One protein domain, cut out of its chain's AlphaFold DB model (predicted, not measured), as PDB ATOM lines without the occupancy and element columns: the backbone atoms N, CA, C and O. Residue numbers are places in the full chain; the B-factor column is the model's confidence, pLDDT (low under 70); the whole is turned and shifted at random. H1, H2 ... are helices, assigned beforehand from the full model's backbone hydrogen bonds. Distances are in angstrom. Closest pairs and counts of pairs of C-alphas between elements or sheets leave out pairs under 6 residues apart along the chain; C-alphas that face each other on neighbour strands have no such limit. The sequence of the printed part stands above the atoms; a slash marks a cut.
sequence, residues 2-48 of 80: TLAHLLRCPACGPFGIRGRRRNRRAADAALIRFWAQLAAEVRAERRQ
ATOM      1  N   THR A   2     -68.198  -7.825   6.082       82.81
ATOM      2  CA  THR A   2     -69.444  -8.584   5.853       82.81
ATOM      3  C   THR A   2     -69.210 -10.097   5.909       82.81
ATOM      4  O   THR A   2     -68.111 -10.585   5.641       82.81
ATOM      5  N   LEU A   3     -70.260 -10.861   6.221       79.69
ATOM      6  CA  LEU A   3     -70.227 -12.330   6.295       79.69
ATOM      7  C   LEU A   3     -69.774 -12.971   4.968       79.69
ATOM      8  O   LEU A   3     -68.940 -13.874   4.958       79.69
ATOM      9  N   ALA A   4     -70.227 -12.427   3.834       80.81
ATOM     10  CA  ALA A   4     -69.800 -12.850   2.499       80.81
ATOM     11  C   ALA A   4     -68.295 -12.634   2.256       80.81
ATOM     12  O   ALA A   4     -67.636 -13.461   1.621       80.81
ATOM     13  N   HIS A   5     -67.732 -11.550   2.799       80.31
ATOM     14  CA  HIS A   5     -66.305 -11.277   2.713       80.31
ATOM     15  C   HIS A   5     -65.496 -12.270   3.555       80.31
ATOM     16  O   HIS A   5     -64.502 -12.785   3.066       80.31
ATOM     17  N   LEU A   6     -65.937 -12.634   4.762       76.06
ATOM     18  CA  LEU A   6     -65.267 -13.677   5.553       76.06
ATOM     19  C   LEU A   6     -65.342 -15.062   4.895       76.06
ATOM     20  O   LEU A   6     -64.436 -15.864   5.067       76.06
ATOM     21  N   LEU A   7     -66.380 -15.372   4.121       76.44
ATOM     22  CA  LEU A   7     -66.480 -16.675   3.456       76.44
ATOM     23  C   LEU A   7     -65.640 -16.762   2.173       76.44
ATOM     24  O   LEU A   7     -65.100 -17.827   1.879       76.44
ATOM     25  N   ARG A   8     -65.499 -15.657   1.427       72.50
ATOM     26  CA  ARG A   8     -64.765 -15.619   0.145       72.50
ATOM     27  C   ARG A   8     -63.338 -15.097   0.247       72.50
ATOM     28  O   ARG A   8     -62.508 -15.477  -0.572       72.50
ATOM     29  N   CYS A   9     -63.044 -14.218   1.204       75.25
ATOM     30  CA  CYS A   9     -61.737 -13.585   1.298       75.25
ATOM     31  C   CYS A   9     -60.687 -14.644   1.650       75.25
ATOM     32  O   CYS A   9     -60.725 -15.194   2.756       75.25
ATOM     33  N   PRO A  10     -59.700 -14.897   0.773       68.25
ATOM     34  CA  PRO A  10     -58.659 -15.852   1.080       68.25
ATOM     35  C   PRO A  10     -57.871 -15.382   2.306       68.25
ATOM     36  O   PRO A  10     -57.587 -16.194   3.178       68.25
ATOM     37  N   ALA A  11     -57.564 -14.084   2.437       74.88
ATOM     38  CA  ALA A  11     -56.804 -13.507   3.556       74.88
ATOM     39  C   ALA A  11     -57.520 -13.618   4.913       74.88
ATOM     40  O   ALA A  11     -56.916 -14.036   5.899       74.88
ATOM     41  N   CYS A  12     -58.807 -13.308   4.930       78.50
ATOM     42  CA  CYS A  12     -59.593 -13.014   6.117       78.50
ATOM     43  C   CYS A  12     -60.436 -14.201   6.593       78.50
ATOM     44  O   CYS A  12     -60.829 -14.280   7.753       78.50
ATOM     45  N   GLY A  13     -60.762 -15.097   5.662       83.19
ATOM     46  CA  GLY A  13     -61.749 -16.137   5.858       83.19
ATOM     47  C   GLY A  13     -61.197 -17.436   6.422       83.19
ATOM     48  O   GLY A  13     -60.065 -17.815   6.102       83.19
ATOM     49  N   PRO A  14     -61.996 -18.198   7.189       80.81
ATOM     50  CA  PRO A  14     -61.550 -19.465   7.759       80.81
ATOM     51  C   PRO A  14     -61.129 -20.473   6.679       80.81
ATOM     52  O   PRO A  14     -60.151 -21.193   6.873       80.81
ATOM     53  N   PHE A  15     -61.797 -20.501   5.520       82.19
ATOM     54  CA  PHE A  15     -61.434 -21.387   4.407       82.19
ATOM     55  C   PHE A  15     -60.105 -21.000   3.755       82.19
ATOM     56  O   PHE A  15     -59.253 -21.860   3.538       82.19
ATOM     57  N   GLY A  16     -59.883 -19.706   3.515       81.69
ATOM     58  CA  GLY A  16     -58.628 -19.212   2.955       81.69
ATOM     59  C   GLY A  16     -57.438 -19.371   3.904       81.69
ATOM     60  O   GLY A  16     -56.351 -19.769   3.479       81.69
ATOM     61  N   ILE A  17     -57.655 -19.178   5.211       85.75
ATOM     62  CA  ILE A  17     -56.662 -19.470   6.255       85.75
ATOM     63  C   ILE A  17     -56.309 -20.963   6.257       85.75
ATOM     64  O   ILE A  17     -55.126 -21.311   6.274       85.75
ATOM     65  N   ARG A  18     -57.307 -21.859   6.211       85.81
ATOM     66  CA  ARG A  18     -57.075 -23.314   6.140       85.81
ATOM     67  C   ARG A  18     -56.321 -23.705   4.866       85.81
ATOM     68  O   ARG A  18     -55.372 -24.480   4.957       85.81
ATOM     69  N   GLY A  19     -56.683 -23.134   3.716       84.62
ATOM     70  CA  GLY A  19     -55.994 -23.350   2.439       84.62
ATOM     71  C   GLY A  19     -54.523 -22.936   2.494       84.62
ATOM     72  O   GLY A  19     -53.644 -23.735   2.179       84.62
ATOM     73  N   ARG A  20     -54.226 -21.737   3.015       84.94
ATOM     74  CA  ARG A  20     -52.838 -21.293   3.234       84.94
ATOM     75  C   ARG A  20     -52.066 -22.218   4.163       84.94
ATOM     76  O   ARG A  20     -50.926 -22.558   3.865       84.94
ATOM     77  N   ARG A  21     -52.674 -22.638   5.277       87.50
ATOM     78  CA  ARG A  21     -52.040 -23.576   6.216       87.50
ATOM     79  C   ARG A  21     -51.733 -24.914   5.543       87.50
ATOM     80  O   ARG A  21     -50.649 -25.445   5.756       87.50
ATOM     81  N   ARG A  22     -52.643 -25.440   4.715       86.38
ATOM     82  CA  ARG A  22     -52.418 -26.669   3.937       86.38
ATOM     83  C   ARG A  22     -51.263 -26.506   2.950       86.38
ATOM     84  O   ARG A  22     -50.383 -27.359   2.930       86.38
ATOM     85  N   ASN A  23     -51.235 -25.410   2.197       86.19
ATOM     86  CA  ASN A  23     -50.172 -25.146   1.224       86.19
ATOM     87  C   ASN A  23     -48.812 -24.971   1.904       86.19
ATOM     88  O   ASN A  23     -47.826 -25.535   1.444       86.19
ATOM     89  N   ARG A  24     -48.768 -24.265   3.040       89.75
ATOM     90  CA  ARG A  24     -47.543 -24.118   3.834       89.75
ATOM     91  C   ARG A  24     -47.041 -25.467   4.341       89.75
ATOM     92  O   ARG A  24     -45.889 -25.792   4.114       89.75
ATOM     93  N   ARG A  25     -47.923 -26.302   4.904       91.31
ATOM     94  CA  ARG A  25     -47.568 -27.673   5.317       91.31
ATOM     95  C   ARG A  25     -47.047 -28.522   4.156       91.31
ATOM     96  O   ARG A  25     -46.129 -29.305   4.356       91.31
ATOM     97  N   ALA A  26     -47.631 -28.388   2.965       86.81
ATOM     98  CA  ALA A  26     -47.163 -29.101   1.779       86.81
ATOM     99  C   ALA A  26     -45.764 -28.628   1.346       86.81
ATOM    100  O   ALA A  26     -44.912 -29.462   1.051       86.81
ATOM    101  N   ALA A  27     -45.513 -27.315   1.366       91.56
ATOM    102  CA  ALA A  27     -44.199 -26.744   1.086       91.56
ATOM    103  C   ALA A  27     -43.151 -27.181   2.125       91.56
ATOM    104  O   ALA A  27     -42.079 -27.646   1.751       91.56
ATOM    105  N   ASP A  28     -43.490 -27.125   3.416       92.50
ATOM    106  CA  ASP A  28     -42.618 -27.579   4.503       92.50
ATOM    107  C   ASP A  28     -42.286 -29.074   4.348       92.50
ATOM    108  O   ASP A  28     -41.128 -29.476   4.439       92.50
ATOM    109  N   ALA A  29     -43.284 -29.908   4.035       90.00
ATOM    110  CA  ALA A  29     -43.077 -31.333   3.789       90.00
ATOM    111  C   ALA A  29     -42.180 -31.597   2.567       90.00
ATOM    112  O   ALA A  29     -41.348 -32.506   2.607       90.00
ATOM    113  N   ALA A  30     -42.324 -30.814   1.495       92.19
ATOM    114  CA  ALA A  30     -41.462 -30.910   0.320       92.19
ATOM    115  C   ALA A  30     -40.008 -30.542   0.657       92.19
ATOM    116  O   ALA A  30     -39.096 -31.276   0.281       92.19
ATOM    117  N   LEU A  31     -39.794 -29.472   1.431       94.75
ATOM    118  CA  LEU A  31     -38.465 -29.083   1.906       94.75
ATOM    119  C   LEU A  31     -37.842 -30.171   2.783       94.75
ATOM    120  O   LEU A  31     -36.695 -30.548   2.565       94.75
ATOM    121  N   ILE A  32     -38.596 -30.724   3.736       92.44
ATOM    122  CA  ILE A  32     -38.115 -31.814   4.597       92.44
ATOM    123  C   ILE A  32     -37.680 -33.017   3.754       92.44
ATOM    124  O   ILE A  32     -36.608 -33.569   3.990       92.44
ATOM    125  N   ARG A  33     -38.478 -33.410   2.752       93.75
ATOM    126  CA  ARG A  33     -38.126 -34.511   1.841       93.75
ATOM    127  C   ARG A  33     -36.860 -34.216   1.045       93.75
ATOM    128  O   ARG A  33     -35.992 -35.079   0.985       93.75
ATOM    129  N   PHE A  34     -36.741 -33.011   0.492       93.81
ATOM    130  CA  PHE A  34     -35.548 -32.584  -0.235       93.81
ATOM    131  C   PHE A  34     -34.291 -32.682   0.640       93.81
ATOM    132  O   PHE A  34     -33.315 -33.324   0.260       93.81
ATOM    133  N   TRP A  35     -34.332 -32.132   1.857       94.94
ATOM    134  CA  TRP A  35     -33.197 -32.189   2.780       94.94
ATOM    135  C   TRP A  35     -32.884 -33.611   3.251       94.94
ATOM    136  O   TRP A  35     -31.714 -33.967   3.396       94.94
ATOM    137  N   ALA A  36     -33.904 -34.446   3.459       93.62
ATOM    138  CA  ALA A  36     -33.713 -35.853   3.798       93.62
ATOM    139  C   ALA A  36     -33.024 -36.622   2.659       93.62
ATOM    140  O   ALA A  36     -32.104 -37.399   2.923       93.62
ATOM    141  N   GLN A  37     -33.428 -36.373   1.410       95.62
ATOM    142  CA  GLN A  37     -32.799 -36.956   0.228       95.62
ATOM    143  C   GLN A  37     -31.343 -36.498   0.097       95.62
ATOM    144  O   GLN A  37     -30.454 -37.342   0.010       95.62
ATOM    145  N   LEU A  38     -31.077 -35.194   0.196       95.88
ATOM    146  CA  LEU A  38     -29.715 -34.659   0.139       95.88
ATOM    147  C   LEU A  38     -28.825 -35.263   1.236       95.88
ATOM    148  O   LEU A  38     -27.685 -35.649   0.993       95.88
ATOM    149  N   ALA A  39     -29.351 -35.413   2.454       92.81
ATOM    150  CA  ALA A  39     -28.618 -36.055   3.538       92.81
ATOM    151  C   ALA A  39     -28.338 -37.543   3.259       92.81
ATOM    152  O   ALA A  39     -27.304 -38.061   3.683       92.81
ATOM    153  N   ALA A  40     -29.244 -38.254   2.583       92.88
ATOM    154  CA  ALA A  40     -29.010 -39.631   2.153       92.88
ATOM    155  C   ALA A  40     -27.916 -39.699   1.076       92.88
ATOM    156  O   ALA A  40     -26.997 -40.510   1.208       92.88
ATOM    157  N   GLU A  41     -27.955 -38.807   0.087       93.50
ATOM    158  CA  GLU A  41     -26.951 -38.698  -0.978       93.50
ATOM    159  C   GLU A  41     -25.559 -38.388  -0.414       93.50
ATOM    160  O   GLU A  41     -24.607 -39.110  -0.699       93.50
ATOM    161  N   VAL A  42     -25.440 -37.412   0.494       93.44
ATOM    162  CA  VAL A  42     -24.164 -37.075   1.152       93.44
ATOM    163  C   VAL A  42     -23.623 -38.249   1.975       93.44
ATOM    164  O   VAL A  42     -22.417 -38.503   1.991       93.44
ATOM    165  N   ARG A  43     -24.487 -38.995   2.676       92.12
ATOM    166  CA  ARG A  43     -24.052 -40.195   3.414       92.12
ATOM    167  C   ARG A  43     -23.593 -41.303   2.471       92.12
ATOM    168  O   ARG A  43     -22.598 -41.957   2.774       92.12
ATOM    169  N   ALA A  44     -24.292 -41.511   1.357       89.31
ATOM    170  CA  ALA A  44     -23.885 -42.469   0.335       89.31
ATOM    171  C   ALA A  44     -22.533 -42.075  -0.275       89.31
ATOM    172  O   ALA A  44     -21.654 -42.919  -0.416       89.31
ATOM    173  N   GLU A  45     -22.325 -40.785  -0.538       86.44
ATOM    174  CA  GLU A  45     -21.067 -40.259  -1.053       86.44
ATOM    175  C   GLU A  45     -19.903 -40.444  -0.067       86.44
ATOM    176  O   GLU A  45     -18.810 -40.835  -0.469       86.44
ATOM    177  N   ARG A  46     -20.133 -40.233   1.236       86.06
ATOM    178  CA  ARG A  46     -19.122 -40.474   2.284       86.06
ATOM    179  C   ARG A  46     -18.784 -41.950   2.490       86.06
ATOM    180  O   ARG A  46     -17.699 -42.244   2.976       86.06
ATOM    181  N   ARG A  47     -19.699 -42.866   2.162       88.56
ATOM    182  CA  ARG A  47     -19.470 -44.320   2.237       88.56
ATOM    183  C   ARG A  47     -18.667 -44.860   1.054       88.56
ATOM    184  O   ARG A  47     -18.331 -46.040   1.063       88.56
ATOM    185  N   GLN A  48     -18.386 -44.041   0.041       88.00
ATOM    186  CA  GLN A  48     -17.615 -44.495  -1.109       88.00
ATOM    187  C   GLN A  48     -16.192 -44.878  -0.684       88.00
ATOM    188  O   GLN A  48     -15.562 -44.138   0.078       88.00
TER     189      GLN A  48
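This is residues 2 to 48 of the 80 residues of an uncharacterized protein of Mycobacterium vulneris (UniProt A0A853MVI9). One long, straight helix, H2, makes most of the length of a thin rod, and the short helix H1, set before its first end and joined to it by a small loop, residues 9 to 13, carries the rod on at that end. Residues 21 to 48 stand free. The printed part has 47 residues with two named helices, H1 then H2, and no named strand; the class is all helix. It is extended, with a radius of gyration of the C-alphas of 18.8 A and spans of 63 by 9 by 8 A.

H1, residues 3 to 8, and H2, residues 14 to 46, touch only at the corner by their tight link of five residues. H2 touches H1 with residues 14 to 16 alone; the closest C-alphas are those of Leu 7 and Phe 15, 7.0 A apart. The two run the same way at a shallow tilt of 30 degrees. In H1 and H2 every O i to N i+4 pair is within hydrogen-bond range.

H1 begins at C-alpha 3, (-70.227, -12.330, 6.295). H2 measures 47.7 A from C-alpha 14, (-61.550, -19.465, 7.759), to C-alpha 46, (-19.122, -40.474, 2.284).

The two C-alphas farthest apart, those of Thr 2 and Gln 48, are 63.4 A apart. The printed part has no cut. Mean pLDDT of the printed part is 86.5; Pro 10 is under 70.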